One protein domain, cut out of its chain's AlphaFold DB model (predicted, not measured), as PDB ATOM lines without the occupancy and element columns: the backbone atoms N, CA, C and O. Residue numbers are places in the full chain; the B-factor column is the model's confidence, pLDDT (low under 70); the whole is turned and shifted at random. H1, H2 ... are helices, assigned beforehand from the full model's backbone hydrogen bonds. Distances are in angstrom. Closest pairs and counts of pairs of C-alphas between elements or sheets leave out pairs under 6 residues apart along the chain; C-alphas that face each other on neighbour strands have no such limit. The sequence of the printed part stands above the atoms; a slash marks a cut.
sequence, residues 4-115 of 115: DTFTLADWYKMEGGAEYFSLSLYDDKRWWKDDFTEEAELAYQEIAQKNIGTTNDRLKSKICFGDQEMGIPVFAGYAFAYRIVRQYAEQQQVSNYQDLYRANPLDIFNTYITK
ATOM      1  N   ASP A   4     -21.870  44.660 -30.370       76.56
ATOM      2  CA  ASP A   4     -23.302  44.981 -30.459       76.56
ATOM      3  C   ASP A   4     -24.229  43.944 -29.798       76.56
ATOM      4  O   ASP A   4     -25.406  44.217 -29.565       76.56
ATOM      5  N   THR A   5     -23.709  42.749 -29.510       88.56
ATOM      6  CA  THR A   5     -24.447  41.634 -28.889       88.56
ATOM      7  C   THR A   5     -24.024  41.354 -27.451       88.56
ATOM      8  O   THR A   5     -24.626  40.507 -26.804       88.56
ATOM      9  N   PHE A   6     -22.987  42.035 -26.955       94.19
ATOM     10  CA  PHE A   6     -22.413  41.780 -25.639       94.19
ATOM     11  C   PHE A   6     -23.176  42.552 -24.561       94.19
ATOM     12  O   PHE A   6     -23.018  43.771 -24.406       94.19
ATOM     13  N   THR A   7     -24.032  41.837 -23.838       97.19
ATOM     14  CA  THR A   7     -24.954  42.417 -22.858       97.19
ATOM     15  C   THR A   7     -24.277  42.718 -21.519       97.19
ATOM     16  O   THR A   7     -23.147  42.305 -21.252       97.19
ATOM     17  N   LEU A   8     -24.986  43.422 -20.634       97.81
ATOM     18  CA  LEU A   8     -24.569  43.582 -19.241       97.81
ATOM     19  C   LEU A   8     -24.487  42.231 -18.503       97.81
ATOM     20  O   LEU A   8     -23.558  42.027 -17.723       97.81
ATOM     21  N   ALA A   9     -25.390  41.286 -18.788       97.69
ATOM     22  CA  ALA A   9     -25.317  39.931 -18.238       97.69
ATOM     23  C   ALA A   9     -24.022  39.211 -18.651       97.69
ATOM     24  O   ALA A   9     -23.347  38.616 -17.807       97.69
ATOM     25  N   ASP A  10     -23.653  39.297 -19.934       97.38
ATOM     26  CA  ASP A  10     -22.403  38.720 -20.443       97.38
ATOM     27  C   ASP A  10     -21.185  39.330 -19.746       97.38
ATOM     28  O   ASP A  10     -20.261  38.605 -19.367       97.38
ATOM     29  N   TRP A  11     -21.205  40.648 -19.523       97.62
ATOM     30  CA  TRP A  11     -20.152  41.344 -18.788       97.62
ATOM     31  C   TRP A  11     -20.042  40.855 -17.343       97.62
ATOM     32  O   TRP A  11     -18.939  40.525 -16.909       97.62
ATOM     33  N   TYR A  12     -21.157  40.710 -16.617       98.06
ATOM     34  CA  TYR A  12     -21.115  40.176 -15.252       98.06
ATOM     35  C   TYR A  12     -20.576  38.750 -15.193       98.06
ATOM     36  O   TYR A  12     -19.787  38.436 -14.306       98.06
ATOM     37  N   LYS A  13     -20.957  37.881 -16.135       97.44
ATOM     38  CA  LYS A  13     -20.390  36.529 -16.213       97.44
ATOM     39  C   LYS A  13     -18.881  36.576 -16.463       97.44
ATOM     40  O   LYS A  13     -18.136  35.842 -15.818       97.44
ATOM     41  N   MET A  14     -18.443  37.407 -17.408       96.19
ATOM     42  CA  MET A  14     -17.038  37.524 -17.795       96.19
ATOM     43  C   MET A  14     -16.178  38.040 -16.636       96.19
ATOM     44  O   MET A  14     -15.247  37.355 -16.215       96.19
ATOM     45  N   GLU A  15     -16.509  39.211 -16.094       97.19
ATOM     46  CA  GLU A  15     -15.716  39.846 -15.036       97.19
ATOM     47  C   GLU A  15     -15.905  39.149 -13.692       97.19
ATOM     48  O   GLU A  15     -14.938  38.900 -12.982       97.19
ATOM     49  N   GLY A  16     -17.127  38.733 -13.360       96.75
ATOM     50  CA  GLY A  16     -17.396  37.979 -12.138       96.75
ATOM     51  C   GLY A  16     -16.670  36.638 -12.120       96.75
ATOM     52  O   GLY A  16     -16.166  36.230 -11.078       96.75
ATOM     53  N   GLY A  17     -16.549  35.975 -13.275       96.12
ATOM     54  CA  GLY A  17     -15.735  34.771 -13.432       96.12
ATOM     55  C   GLY A  17     -14.243  35.032 -13.219       96.12
ATOM     56  O   GLY A  17     -13.586  34.252 -12.529       96.12
ATOM     57  N   ALA A  18     -13.717  36.133 -13.761       95.06
ATOM     58  CA  ALA A  18     -12.323  36.535 -13.573       95.06
ATOM     59  C   ALA A  18     -12.014  36.898 -12.106       95.06
ATOM     60  O   ALA A  18     -11.012  36.443 -11.546       95.06
ATOM     61  N   GLU A  19     -12.901  37.651 -11.458       95.44
ATOM     62  CA  GLU A  19     -12.814  37.998 -10.038       95.44
ATOM     63  C   GLU A  19     -12.912  36.747  -9.158       95.44
ATOM     64  O   GLU A  19     -12.052  36.519  -8.313       95.44
ATOM     65  N   TYR A  20     -13.901  35.879  -9.395       95.12
ATOM     66  CA  TYR A  20     -14.069  34.638  -8.636       95.12
ATOM     67  C   TYR A  20     -12.847  33.721  -8.759       95.12
ATOM     68  O   TYR A  20     -12.351  33.216  -7.751       95.12
ATOM     69  N   PHE A  21     -12.307  33.568  -9.972       93.38
ATOM     70  CA  PHE A  21     -11.083  32.806 -10.193       93.38
ATOM     71  C   PHE A  21      -9.892  33.405  -9.442       93.38
ATOM     72  O   PHE A  21      -9.220  32.697  -8.692       93.38
ATOM     73  N   SER A  22      -9.631  34.702  -9.615       94.56
ATOM     74  CA  SER A  22      -8.458  35.339  -9.012       94.56
ATOM     75  C   SER A  22      -8.514  35.324  -7.480       94.56
ATOM     76  O   SER A  22      -7.524  34.975  -6.840       94.56
ATOM     77  N   LEU A  23      -9.678  35.584  -6.885       93.69
ATOM     78  CA  LEU A  23      -9.869  35.602  -5.430       93.69
ATOM     79  C   LEU A  23      -9.912  34.206  -4.799       93.69
ATOM     80  O   LEU A  23      -9.768  34.078  -3.586       93.69
ATOM     81  N   SER A  24     -10.069  33.149  -5.601       91.06
ATOM     82  CA  SER A  24      -9.864  31.775  -5.127       91.06
ATOM     83  C   SER A  24      -8.382  31.413  -4.951       91.06
ATOM     84  O   SER A  24      -8.064  30.443  -4.265       91.06
ATOM     85  N   LEU A  25      -7.481  32.175  -5.583       93.38
ATOM     86  CA  LEU A  25      -6.039  31.911  -5.616       93.38
ATOM     87  C   LEU A  25      -5.220  32.936  -4.828       93.38
ATOM     88  O   LEU A  25      -4.109  32.623  -4.397       93.38
ATOM     89  N   TYR A  26      -5.736  34.153  -4.668       95.00
ATOM     90  CA  TYR A  26      -5.010  35.283  -4.099       95.00
ATOM     91  C   TYR A  26      -5.855  36.039  -3.074       95.00
ATOM     92  O   TYR A  26      -7.073  36.135  -3.201       95.00
ATOM     93  N   ASP A  27      -5.180  36.639  -2.092       94.75
ATOM     94  CA  ASP A  27      -5.826  37.508  -1.107       94.75
ATOM     95  C   ASP A  27      -6.512  38.713  -1.768       94.75
ATOM     96  O   ASP A  27      -5.963  39.347  -2.677       94.75
ATOM     97  N   ASP A  28      -7.675  39.095  -1.237       93.56
ATOM     98  CA  ASP A  28      -8.422  40.258  -1.712       93.56
ATOM     99  C   ASP A  28      -7.778  41.587  -1.274       93.56
ATOM    100  O   ASP A  28      -7.984  42.085  -0.156       93.56
ATOM    101  N   LYS A  29      -7.018  42.181  -2.199       91.69
ATOM    102  CA  LYS A  29      -6.322  43.470  -2.045       91.69
ATOM    103  C   LYS A  29      -7.046  44.650  -2.704       91.69
ATOM    104  O   LYS A  29      -6.441  45.711  -2.871       91.69
ATOM    105  N   ARG A  30      -8.308  44.494  -3.113       90.69
ATOM    106  CA  ARG A  30      -9.069  45.584  -3.741       90.69
ATOM    107  C   ARG A  30      -9.337  46.675  -2.703       90.69
ATOM    108  O   ARG A  30      -9.950  46.417  -1.672       90.69
ATOM    109  N   TRP A  31      -8.857  47.890  -2.965       89.88
ATOM    110  CA  TRP A  31      -8.954  49.018  -2.028       89.88
ATOM    111  C   TRP A  31     -10.376  49.586  -1.900       89.88
ATOM    112  O   TRP A  31     -10.670  50.250  -0.917       89.88
ATOM    113  N   TRP A  32     -11.241  49.303  -2.877       86.75
ATOM    114  CA  TRP A  32     -12.625  49.781  -2.997       86.75
ATOM    115  C   TRP A  32     -13.668  48.756  -2.511       86.75
ATOM    116  O   TRP A  32     -14.868  48.967  -2.651       86.75
ATOM    117  N   LYS A  33     -13.239  47.606  -1.971       81.44
ATOM    118  CA  LYS A  33     -14.141  46.484  -1.641       81.44
ATOM    119  C   LYS A  33     -15.185  46.812  -0.568       81.44
ATOM    120  O   LYS A  33     -16.262  46.220  -0.579       81.44
ATOM    121  N   ASP A  34     -14.861  47.747   0.321       84.06
ATOM    122  CA  ASP A  34     -15.715  48.146   1.442       84.06
ATOM    123  C   ASP A  34     -16.693  49.277   1.058       84.06
ATOM    124  O   ASP A  34     -17.633  49.552   1.800       84.06
ATOM    125  N   ASP A  35     -16.533  49.883  -0.126       85.25
ATOM    126  CA  ASP A  35     -17.405  50.960  -0.620       85.25
ATOM    127  C   ASP A  35     -18.747  50.427  -1.159       85.25
ATOM    128  O   ASP A  35     -19.713  51.178  -1.310       85.25
ATOM    129  N   PHE A  36     -18.830  49.124  -1.447       91.69
ATOM    130  CA  PHE A  36     -20.049  48.462  -1.913       91.69
ATOM    131  C   PHE A  36     -20.796  47.801  -0.747       91.69
ATOM    132  O   PHE A  36     -20.782  46.574  -0.576       91.69
ATOM    133  N   THR A  37     -21.423  48.645   0.077       92.25
ATOM    134  CA  THR A  37     -22.248  48.228   1.225       92.25
ATOM    135  C   THR A  37     -23.489  47.447   0.786       92.25
ATOM    136  O   THR A  37     -23.815  47.388  -0.401       92.25
ATOM    137  N   GLU A  38     -24.201  46.834   1.734       91.56
ATOM    138  CA  GLU A  38     -25.465  46.142   1.443       91.56
ATOM    139  C   GLU A  38     -26.524  47.105   0.885       91.56
ATOM    140  O   GLU A  38     -27.208  46.784  -0.084       91.56
ATOM    141  N   GLU A  39     -26.624  48.322   1.424       92.12
ATOM    142  CA  GLU A  39     -27.559  49.339   0.933       92.12
ATOM    143  C   GLU A  39     -27.207  49.792  -0.488       92.12
ATOM    144  O   GLU A  39     -28.092  49.936  -1.336       92.12
ATOM    145  N   ALA A  40     -25.912  49.987  -0.762       92.94
ATOM    146  CA  ALA A  40     -25.428  50.319  -2.096       92.94
ATOM    147  C   ALA A  40     -25.706  49.182  -3.087       92.94
ATOM    148  O   ALA A  40     -26.086  49.432  -4.231       92.94
ATOM    149  N   GLU A  41     -25.564  47.932  -2.645       94.94
ATOM    150  CA  GLU A  41     -25.881  46.766  -3.455       94.94
ATOM    151  C   GLU A  41     -27.371  46.675  -3.793       94.94
ATOM    152  O   GLU A  41     -27.699  46.449  -4.956       94.94
ATOM    153  N   LEU A  42     -28.271  46.887  -2.831       94.12
ATOM    154  CA  LEU A  42     -29.716  46.859  -3.083       94.12
ATOM    155  C   LEU A  42     -30.127  47.906  -4.128       94.12
ATOM    156  O   LEU A  42     -30.840  47.591  -5.081       94.12
ATOM    157  N   ALA A  43     -29.621  49.136  -4.004       94.38
ATOM    158  CA  ALA A  43     -29.868  50.183  -4.995       94.38
ATOM    159  C   ALA A  43     -29.285  49.816  -6.374       94.38
ATOM    160  O   ALA A  43     -29.926  50.019  -7.411       94.38
ATOM    161  N   TYR A  44     -28.084  49.236  -6.395       96.69
ATOM    162  CA  TYR A  44     -27.426  48.796  -7.621       96.69
ATOM    163  C   TYR A  44     -28.175  47.652  -8.318       96.69
ATOM    164  O   TYR A  44     -28.294  47.658  -9.545       96.69
ATOM    165  N   GLN A  45     -28.716  46.692  -7.562       96.19
ATOM    166  CA  GLN A  45     -29.477  45.556  -8.089       96.19
ATOM    167  C   GLN A  45     -30.656  46.008  -8.945       96.19
ATOM    168  O   GLN A  45     -30.848  45.483 -10.043       96.19
ATOM    169  N   GLU A  46     -31.408  47.017  -8.503       95.44
ATOM    170  CA  GLU A  46     -32.525  47.548  -9.286       95.44
ATOM    171  C   GLU A  46     -32.069  48.121 -10.632       95.44
ATOM    172  O   GLU A  46     -32.738  47.944 -11.656       95.44
ATOM    173  N   ILE A  47     -30.932  48.822 -10.642       96.94
ATOM    174  CA  ILE A  47     -30.346  49.391 -11.858       96.94
ATOM    175  C   ILE A  47     -29.890  48.261 -12.783       96.94
ATOM    176  O   ILE A  47     -30.224  48.271 -13.971       96.94
ATOM    177  N   ALA A  48     -29.166  47.281 -12.246       97.44
ATOM    178  CA  ALA A  48     -28.673  46.128 -12.987       97.44
ATOM    179  C   ALA A  48     -29.827  45.331 -13.609       97.44
ATOM    180  O   ALA A  48     -29.799  45.042 -14.803       97.44
ATOM    181  N   GLN A  49     -30.884  45.053 -12.842       96.88
ATOM    182  CA  GLN A  49     -32.045  44.290 -13.299       96.88
ATOM    183  C   GLN A  49     -32.786  44.991 -14.442       96.88
ATOM    184  O   GLN A  49     -33.100  44.357 -15.449       96.88
ATOM    185  N   LYS A  50     -33.011  46.307 -14.337       97.25
ATOM    186  CA  LYS A  50     -33.659  47.104 -15.397       97.25
ATOM    187  C   LYS A  50     -32.848  47.133 -16.696       97.25
ATOM    188  O   LYS A  50     -33.417  47.347 -17.763       97.25
ATOM    189  N   ASN A  51     -31.533  46.923 -16.614       97.88
ATOM    190  CA  ASN A  51     -30.602  47.084 -17.730       97.88
ATOM    191  C   ASN A  51     -29.874  45.790 -18.121       97.88
ATOM    192  O   ASN A  51     -28.958  45.844 -18.936       97.88
ATOM    193  N   ILE A  52     -30.268  44.627 -17.595       97.62
ATOM    194  CA  ILE A  52     -29.495  43.377 -17.705       97.62
ATOM    195  C   ILE A  52     -29.222  42.942 -19.157       97.62
ATOM    196  O   ILE A  52     -28.165  42.393 -19.464       97.62
ATOM    197  N   GLY A  53     -30.145  43.251 -20.071       97.12
ATOM    198  CA  GLY A  53     -30.021  42.973 -21.504       97.12
ATOM    199  C   GLY A  53     -29.401  44.101 -22.335       97.12
ATOM    200  O   GLY A  53     -29.388  43.997 -23.559       97.12
ATOM    201  N   THR A  54     -28.933  45.198 -21.729       97.00
ATOM    202  CA  THR A  54     -28.420  46.345 -22.493       97.00
ATOM    203  C   THR A  54     -27.112  46.008 -23.201       97.00
ATOM    204  O   THR A  54     -26.183  45.476 -22.596       97.00
ATOM    205  N   THR A  55     -27.020  46.374 -24.477       96.62
ATOM    206  CA  THR A  55     -25.779  46.344 -25.265       96.62
ATOM    207  C   THR A  55     -25.215  47.750 -25.498       96.62
ATOM    208  O   THR A  55     -24.169  47.902 -26.118       96.62
ATOM    209  N   ASN A  56     -25.862  48.797 -24.966       96.44
ATOM    210  CA  ASN A  56     -25.382  50.175 -25.078       96.44
ATOM    211  C   ASN A  56     -24.123  50.373 -24.222       96.44
ATOM    212  O   ASN A  56     -24.216  50.482 -23.000       96.44
ATOM    213  N   ASP A  57     -22.959  50.478 -24.862       93.31
ATOM    214  CA  ASP A  57     -21.668  50.572 -24.174       93.31
ATOM    215  C   ASP A  57     -21.535  51.789 -23.257       93.31
ATOM    216  O   ASP A  57     -20.909  51.683 -22.203       93.31
ATOM    217  N   ARG A  58     -22.147  52.931 -23.594       95.56
ATOM    218  CA  ARG A  58     -22.091  54.122 -22.733       95.56
ATOM    219  C   ARG A  58     -22.835  53.883 -21.423       95.56
ATOM    220  O   ARG A  58     -22.329  54.232 -20.361       95.56
ATOM    221  N   LEU A  59     -24.025  53.293 -21.503       97.00
ATOM    222  CA  LEU A  59     -24.814  52.950 -20.321       97.00
ATOM    223  C   LEU A  59     -24.167  51.803 -19.538       97.00
ATOM    224  O   LEU A  59     -24.012  51.903 -18.325       97.00
ATOM    225  N   LYS A  60     -23.735  50.749 -20.235       96.19
ATOM    226  CA  LYS A  60     -23.047  49.600 -19.639       96.19
ATOM    227  C   LYS A  60     -21.796  50.050 -18.886       96.19
ATOM    228  O   LYS A  60     -21.648  49.696 -17.731       96.19
ATOM    229  N   SER A  61     -20.971  50.923 -19.469       96.00
ATOM    230  CA  SER A  61     -19.763  51.447 -18.812       96.00
ATOM    231  C   SER A  61     -20.067  52.174 -17.498       96.00
ATOM    232  O   SER A  61     -19.382  51.933 -16.509       96.00
ATOM    233  N   LYS A  62     -21.116  53.009 -17.460       97.81
ATOM    234  CA  LYS A  62     -21.563  53.673 -16.221       97.81
ATOM    235  C   LYS A  62     -21.939  52.655 -15.138       97.81
ATOM    236  O   LYS A  62     -21.540  52.796 -13.987       97.81
ATOM    237  N   ILE A  63     -22.664  51.603 -15.518       97.88
ATOM    238  CA  ILE A  63     -23.089  50.541 -14.596       97.88
ATOM    239  C   ILE A  63     -21.884  49.715 -14.113       97.88
ATOM    240  O   ILE A  63     -21.736  49.463 -12.923       97.88
ATOM    241  N   CYS A  64     -20.993  49.331 -15.022       97.06
ATOM    242  CA  CYS A  64     -19.843  48.473 -14.751       97.06
ATOM    243  C   CYS A  64     -18.777  49.141 -13.870       97.06
ATOM    244  O   CYS A  64     -18.259  48.519 -12.941       97.06
ATOM    245  N   PHE A  65     -18.435  50.397 -14.165       96.06
ATOM    246  CA  PHE A  65     -17.280  51.078 -13.570       96.06
ATOM    247  C   PHE A  65     -17.646  52.102 -12.491       96.06
ATOM    248  O   PHE A  65     -16.764  52.519 -11.738       96.06
ATOM    249  N   GLY A  66     -18.920  52.472 -12.378       95.75
ATOM    250  CA  GLY A  66     -19.396  53.504 -11.464       95.75
ATOM    251  C   GLY A  66     -19.808  54.783 -12.184       95.75
ATOM    252  O   GLY A  66     -19.274  55.137 -13.237       95.75
ATOM    253  N   ASP A  67     -20.776  55.479 -11.599       97.06
ATOM    254  CA  ASP A  67     -21.322  56.729 -12.116       97.06
ATOM    255  C   ASP A  67     -22.018  57.495 -10.988       97.06
ATOM    256  O   ASP A  67     -23.032  57.057 -10.443       97.06
ATOM    257  N   GLN A  68     -21.468  58.658 -10.640       93.81
ATOM    258  CA  GLN A  68     -21.965  59.460  -9.524       93.81
ATOM    259  C   GLN A  68     -23.383  59.998  -9.775       93.81
ATOM    260  O   GLN A  68     -24.163  60.105  -8.831       93.81
ATOM    261  N   GLU A  69     -23.741  60.308 -11.026       94.75
ATOM    262  CA  GLU A  69     -25.077  60.815 -11.379       94.75
ATOM    263  C   GLU A  69     -26.159  59.749 -11.167       94.75
ATOM    264  O   GLU A  69     -27.277  60.065 -10.764       94.75
ATOM    265  N   MET A  70     -25.819  58.480 -11.407       94.06
ATOM    266  CA  MET A  70     -26.681  57.325 -11.155       94.06
ATOM    267  C   MET A  70     -26.587  56.795  -9.715       94.06
ATOM    268  O   MET A  70     -27.268  55.825  -9.390       94.06
ATOM    269  N   GLY A  71     -25.752  57.397  -8.861       93.69
ATOM    270  CA  GLY A  71     -25.520  56.926  -7.493       93.69
ATOM    271  C   GLY A  71     -24.793  55.580  -7.418       93.69
ATOM    272  O   GLY A  71     -24.931  54.872  -6.426       93.69
ATOM    273  N   ILE A  72     -24.042  55.207  -8.460       95.56
ATOM    274  CA  ILE A  72     -23.319  53.936  -8.539       95.56
ATOM    275  C   ILE A  72     -21.886  54.146  -8.032       95.56
ATOM    276  O   ILE A  72     -21.138  54.899  -8.666       95.56
ATOM    277  N   PRO A  73     -21.470  53.476  -6.939       94.50
ATOM    278  CA  PRO A  73     -20.100  53.548  -6.446       94.50
ATOM    279  C   PRO A  73     -19.070  53.098  -7.484       94.50
ATOM    280  O   PRO A  73     -19.357  52.311  -8.391       94.50
ATOM    281  N   VAL A  74     -17.838  53.575  -7.324       94.88
ATOM    282  CA  VAL A  74     -16.716  53.177  -8.179       94.88
ATOM    283  C   VAL A  74     -16.533  51.660  -8.107       94.88
ATOM    284  O   VAL A  74     -16.485  51.081  -7.027       94.88
ATOM    285  N   PHE A  75     -16.457  51.021  -9.273       95.06
ATOM    286  CA  PHE A  75     -16.313  49.569  -9.433       95.06
ATOM    287  C   PHE A  75     -17.400  48.710  -8.760       95.06
ATOM    288  O   PHE A  75     -17.220  47.499  -8.608       95.06
ATOM    289  N   ALA A  76     -18.573  49.286  -8.462       95.12
ATOM    290  CA  ALA A  76     -19.738  48.539  -7.981       95.12
ATOM    291  C   ALA A  76     -20.080  47.344  -8.886       95.12
ATOM    292  O   ALA A  76     -20.415  46.266  -8.395       95.12
ATOM    293  N   GLY A  77     -19.917  47.492 -10.206       97.19
ATOM    294  CA  GLY A  77     -20.143  46.401 -11.145       97.19
ATOM    295  C   GLY A  77     -19.218  45.207 -10.957       97.19
ATOM    296  O   GLY A  77     -19.695  44.082 -11.072       97.19
ATOM    297  N   TYR A  78     -17.950  45.414 -10.596       97.19
ATOM    298  CA  TYR A  78     -17.018  44.321 -10.305       97.19
ATOM    299  C   TYR A  78     -17.360  43.619  -8.987       97.19
ATOM    300  O   TYR A  78     -17.388  42.387  -8.944       97.19
ATOM    301  N   ALA A  79     -17.671  44.377  -7.925       95.56
ATOM    302  CA  ALA A  79     -18.132  43.786  -6.664       95.56
ATOM    303  C   ALA A  79     -19.389  42.938  -6.885       95.56
ATOM    304  O   ALA A  79     -19.448  41.788  -6.447       95.56
ATOM    305  N   PHE A  80     -20.369  43.493  -7.595       96.88
ATOM    306  CA  PHE A  80     -21.616  42.810  -7.893       96.88
ATOM    307  C   PHE A  80     -21.397  41.561  -8.755       96.88
ATOM    308  O   PHE A  80     -21.872  40.484  -8.403       96.88
ATOM    309  N   ALA A  81     -20.613  41.663  -9.834       97.50
ATOM    310  CA  ALA A  81     -20.279  40.532 -10.700       97.50
ATOM    311  C   ALA A  81     -19.635  39.376  -9.915       97.50
ATOM    312  O   ALA A  81     -20.028  38.217 -10.066       97.50
ATOM    313  N   TYR A  82     -18.683  39.692  -9.032       96.31
ATOM    314  CA  TYR A  82     -18.063  38.709  -8.148       96.31
ATOM    315  C   TYR A  82     -19.093  38.040  -7.228       96.31
ATOM    316  O   TYR A  82     -19.120  36.812  -7.143       96.31
ATOM    317  N   ARG A  83     -19.963  38.821  -6.566       95.69
ATOM    318  CA  ARG A  83     -20.993  38.293  -5.653       95.69
ATOM    319  C   ARG A  83     -21.955  37.344  -6.371       95.69
ATOM    320  O   ARG A  83     -22.176  36.237  -5.874       95.69
ATOM    321  N   ILE A  84     -22.459  37.714  -7.553       96.94
ATOM    322  CA  ILE A  84     -23.425  36.874  -8.278       96.94
ATOM    323  C   ILE A  84     -22.796  35.570  -8.783       96.94
ATOM    324  O   ILE A  84     -23.400  34.505  -8.655       96.94
ATOM    325  N   VAL A  85     -21.561  35.621  -9.303       97.00
ATOM    326  CA  VAL A  85     -20.861  34.426  -9.796       97.00
ATOM    327  C   VAL A  85     -20.469  33.517  -8.640       97.00
ATOM    328  O   VAL A  85     -20.687  32.309  -8.724       97.00
ATOM    329  N   ARG A  86     -19.946  34.081  -7.546       95.25
ATOM    330  CA  ARG A  86     -19.616  33.320  -6.339       95.25
ATOM    331  C   ARG A  86     -20.844  32.590  -5.800       95.25
ATOM    332  O   ARG A  86     -20.769  31.390  -5.559       95.25
ATOM    333  N   GLN A  87     -21.970  33.286  -5.650       95.31
ATOM    334  CA  GLN A  87     -23.205  32.669  -5.169       95.31
ATOM    335  C   GLN A  87     -23.689  31.562  -6.106       95.31
ATOM    336  O   GLN A  87     -24.080  30.494  -5.639       95.31
ATOM    337  N   TYR A  88     -23.661  31.795  -7.420       95.94
ATOM    338  CA  TYR A  88     -24.023  30.770  -8.393       95.94
ATOM    339  C   TYR A  88     -23.117  29.536  -8.274       95.94
ATOM    340  O   TYR A  88     -23.616  28.415  -8.206       95.94
ATOM    341  N   ALA A  89     -21.799  29.735  -8.187       94.69
ATOM    342  CA  ALA A  89     -20.828  28.656  -8.031       94.69
ATOM    343  C   ALA A  89     -21.071  27.836  -6.752       94.69
ATOM    344  O   ALA A  89     -21.056  26.607  -6.801       94.69
ATOM    345  N   GLU A  90     -21.347  28.509  -5.632       93.25
ATOM    346  CA  GLU A  90     -21.666  27.876  -4.347       93.25
ATOM    347  C   GLU A  90     -22.969  27.057  -4.424       93.25
ATOM    348  O   GLU A  90     -22.999  25.906  -3.989       93.25
ATOM    349  N   GLN A  91     -24.033  27.608  -5.017       92.94
ATOM    350  CA  GLN A  91     -25.331  26.927  -5.116       92.94
ATOM    351  C   GLN A  91     -25.325  25.749  -6.092       92.94
ATOM    352  O   GLN A  91     -25.944  24.723  -5.818       92.94
ATOM    353  N   GLN A  92     -24.627  25.883  -7.220       92.38
ATOM    354  CA  GLN A  92     -24.521  24.833  -8.236       92.38
ATOM    355  C   GLN A  92     -23.386  23.839  -7.950       92.38
ATOM    356  O   GLN A  92     -23.147  22.941  -8.754       92.38
ATOM    357  N   GLN A  93     -22.685  23.990  -6.818       91.19
ATOM    358  CA  GLN A  93     -21.546  23.153  -6.426       91.19
ATOM    359  C   GLN A  93     -20.498  23.036  -7.540       91.19
ATOM    360  O   GLN A  93     -19.985  21.953  -7.838       91.19
ATOM    361  N   VAL A  94     -20.189  24.163  -8.182       88.94
ATOM    362  CA  VAL A  94     -19.236  24.185  -9.288       88.94
ATOM    363  C   VAL A  94     -17.859  23.784  -8.770       88.94
ATOM    364  O   VAL A  94     -17.237  24.492  -7.984       88.94
ATOM    365  N   SER A  95     -17.374  22.642  -9.249       83.75
ATOM    366  CA  SER A  95     -16.046  22.112  -8.922       83.75
ATOM    367  C   SER A  95     -15.024  22.347 -10.037       83.75
ATOM    368  O   SER A  95     -13.821  22.232  -9.804       83.75
ATOM    369  N   ASN A  96     -15.481  22.713 -11.241       86.69
ATOM    370  CA  ASN A  96     -14.637  23.025 -12.387       86.69
ATOM    371  C   ASN A  96     -15.015  24.384 -12.993       86.69
ATOM    372  O   ASN A  96     -16.144  24.601 -13.423       86.69
ATOM    373  N   TYR A  97     -14.036  25.284 -13.113       83.19
ATOM    374  CA  TYR A  97     -14.215  26.603 -13.726       83.19
ATOM    375  C   TYR A  97     -14.795  26.559 -15.147       83.19
ATOM    376  O   TYR A  97     -15.496  27.487 -15.548       83.19
ATOM    377  N   GLN A  98     -14.551  25.485 -15.907       86.25
ATOM    378  CA  GLN A  98     -15.148  25.286 -17.233       86.25
ATOM    379  C   GLN A  98     -16.680  25.288 -17.209       86.25
ATOM    380  O   GLN A  98     -17.300  25.692 -18.195       86.25
ATOM    381  N   ASP A  99     -17.291  24.905 -16.090       88.12
ATOM    382  CA  ASP A  99     -18.744  24.879 -15.950       88.12
ATOM    383  C   ASP A  99     -19.317  26.300 -15.820       88.12
ATOM    384  O   ASP A  99     -20.359  26.590 -16.410       88.12
ATOM    385  N   LEU A 100     -18.584  27.241 -15.201       88.75
ATOM    386  CA  LEU A 100     -18.959  28.666 -15.199       88.75
ATOM    387  C   LEU A 100     -18.937  29.261 -16.608       88.75
ATOM    388  O   LEU A 100     -19.822  30.031 -16.968       88.75
ATOM    389  N   TYR A 101     -17.971  28.873 -17.448       87.25
ATOM    390  CA  TYR A 101     -17.922  29.337 -18.839       87.25
ATOM    391  C   TYR A 101     -19.106  28.839 -19.671       87.25
ATOM    392  O   TYR A 101     -19.501  29.509 -20.629       87.25
ATOM    393  N   ARG A 102     -19.697  27.696 -19.315       90.62
ATOM    394  CA  ARG A 102     -20.859  27.117 -20.007       90.62
ATOM    395  C   ARG A 102     -22.195  27.618 -19.468       90.62
ATOM    396  O   ARG A 102     -23.177  27.566 -20.202       90.62
ATOM    397  N   ALA A 103     -22.229  28.127 -18.238       93.50
ATOM    398  CA  ALA A 103     -23.437  28.664 -17.626       93.50
ATOM    399  C   ALA A 103     -24.029  29.828 -18.439       93.50
ATOM    400  O   ALA A 103     -23.303  30.646 -19.018       93.50
ATOM    401  N   ASN A 104     -25.357  29.916 -18.487       95.38
ATOM    402  CA  ASN A 104     -26.038  31.041 -19.112       95.38
ATOM    403  C   ASN A 104     -25.850  32.301 -18.235       95.38
ATOM    404  O   ASN A 104     -26.107  32.231 -17.031       95.38
ATOM    405  N   PRO A 105     -25.431  33.449 -18.799       96.50
ATOM    406  CA  PRO A 105     -25.275  34.687 -18.036       96.50
ATOM    407  C   PRO A 105     -26.536  35.117 -17.269       96.50
ATOM    408  O   PRO A 105     -26.439  35.596 -16.141       96.50
ATOM    409  N   LEU A 106     -27.725  34.917 -17.849       96.56
ATOM    410  CA  LEU A 106     -28.990  35.257 -17.195       96.56
ATOM    411  C   LEU A 106     -29.315  34.309 -16.041       96.56
ATOM    412  O   LEU A 106     -29.859  34.759 -15.038       96.56
ATOM    413  N   ASP A 107     -28.947  33.031 -16.139       95.38
ATOM    414  CA  ASP A 107     -29.158  32.077 -15.044       95.38
ATOM    415  C   ASP A 107     -28.285  32.439 -13.836       95.38
ATOM    416  O   ASP A 107     -28.761  32.403 -12.700       95.38
ATOM    417  N   ILE A 108     -27.040  32.872 -14.075       95.94
ATOM    418  CA  ILE A 108     -26.145  33.382 -13.023       95.94
ATOM    419  C   ILE A 108     -26.783  34.586 -12.325       95.94
ATOM    420  O   ILE A 108     -26.869  34.620 -11.099       95.94
ATOM    421  N   PHE A 109     -27.266  35.559 -13.100       96.62
ATOM    422  CA  PHE A 109     -27.897  36.760 -12.560       96.62
ATOM    423  C   PHE A 109     -29.179  36.443 -11.770       96.62
ATOM    424  O   PHE A 109     -29.326  36.863 -10.623       96.62
ATOM    425  N   ASN A 110     -30.088  35.650 -12.340       94.25
ATOM    426  CA  ASN A 110     -31.370  35.311 -11.715       94.25
ATOM    427  C   ASN A 110     -31.199  34.511 -10.418       94.25
ATOM    428  O   ASN A 110     -31.966  34.701  -9.474       94.25
ATOM    429  N   THR A 111     -30.168  33.667 -10.336       91.75
ATOM    430  CA  THR A 111     -29.802  32.941  -9.106       91.75
ATOM    431  C   THR A 111     -29.504  33.882  -7.936       91.75
ATOM    432  O   THR A 111     -29.698  33.527  -6.772       91.75
ATOM    433  N   TYR A 112     -29.026  35.090  -8.236       92.50
ATOM    434  CA  TYR A 112     -28.725  36.095  -7.230       92.50
ATOM    435  C   TYR A 112     -29.945  36.925  -6.835       92.50
ATOM    436  O   TYR A 112     -30.165  37.155  -5.652       92.50
ATOM    437  N   ILE A 113     -30.751  37.336  -7.817       88.00
ATOM    438  CA  ILE A 113     -31.885  38.251  -7.607       88.00
ATOM    439  C   ILE A 113     -33.120  37.555  -7.016       88.00
ATOM    440  O   ILE A 113     -33.925  38.199  -6.356       88.00
ATOM    441  N   THR A 114     -33.288  36.247  -7.226       75.12
ATOM    442  CA  THR A 114     -34.468  35.492  -6.740       75.12
ATOM    443  C   THR A 114     -34.305  34.996  -5.292       75.12
ATOM    444  O   THR A 114     -34.989  34.060  -4.880       75.12
ATOM    445  N   LYS A 115     -33.352  35.558  -4.545       56.53
ATOM    446  CA  LYS A 115     -33.072  35.183  -3.156       56.53
ATOM    447  C   LYS A 115     -34.072  35.791  -2.178       56.53
ATOM    448  O   LYS A 115     -34.504  36.939  -2.414       56.53
TER     449      LYS A 115
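This is residues 4 to 115 of the 115 residues of the protein "Putative Zn-dependent protease DUF2268" of Cytobacillus oceanisediminis (UniProt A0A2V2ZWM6). One helix, H4, runs through the middle of a globule of crossed helices: H1 crosses it near its middle at a large angle, and H6 packs on it crosswise farther along. H2 and H3, running opposite ways, stand near the beginning of H4, while the short H5 lies near its far end, and a long loop, residues 26 to 37, leads from H1 to H2 along the outside. The printed part has 112 residues with six named helices, H1 to H6 in that order, and no named strand; the class is all helix. It is compact, with a radius of gyration of the C-alphas of 13.3 A, and its C-alphas span 40 by 32 by 26 A.

H1, residues 8 to 25, touches H4, residues 76 to 91, with residues 12 to 20 alone; the C-alphas of Gly 16 and Ala 81 are their closest, 4.1 A apart. Their lines stand at 72 degrees, only just about perpendicular. H1 also touches H6, residues 105 to 113, with residues 9 to 13 alone, closest at the C-alphas of Ala 9 and Pro 105, 5.2 A apart. H1 and H5, residues 97 to 102, only just touch, with 3 pairs of C-alphas within 8 A, the closest being Gly 17 and Leu 100 at 7.1 A; they run opposite ways at a shallow tilt of 7 degrees. H2, residues 38 to 51, only just touches H4, with 3 pairs of C-alphas within 8 A, the closest being Glu 41 and Phe 80 at 7.3 A; they are about perpendicular at 90 degrees. H3, residues 57 to 65, touches residues 76 to 78 of H4, with the closest C-alphas, Cys 64 and Gly 77, 4.2 A apart. H2 and H3 are close but not clearly touching, opposite ways at a shallow tilt of 17 degrees; their closest C-alphas, Ala 48 and Ile 63, are 7.3 A apart. H4, the hub, touches four helices, H6 among them at 89 degrees, about perpendicular, with the closest C-alphas, Ile 84 and Tyr 112, 5.5 A apart. H5 is apart from H2, H3 and H6. Every O i to N i+4 pair is within hydrogen-bond range in H3, H4 and H5; the figures are 13 of 14 in H1, 8 of 10 in H2 and 4 of 5 in H6.

H1 begins at C-alpha 8, (-24.569, 43.582, -19.241), and is 25.8 A long from first to last C-alpha. H2 is 19.9 A long and H3 11.5 A. H4 begins at C-alpha 76, (-19.738, 48.539, -7.981), and is 22.5 A long. H5 is 9.2 A long; H6 is 12.9 A long and ends at C-alpha 113, (-31.885, 38.251, -7.607).

The two C-alphas farthest apart, Glu 69 and Ser 95, are 39.8 A apart. The printed part has no cut. The link from H1 to H2, 12 residues, is long. The mean pLDDT of the printed part is 93.4, and residue 115, the chain's last, is under 70.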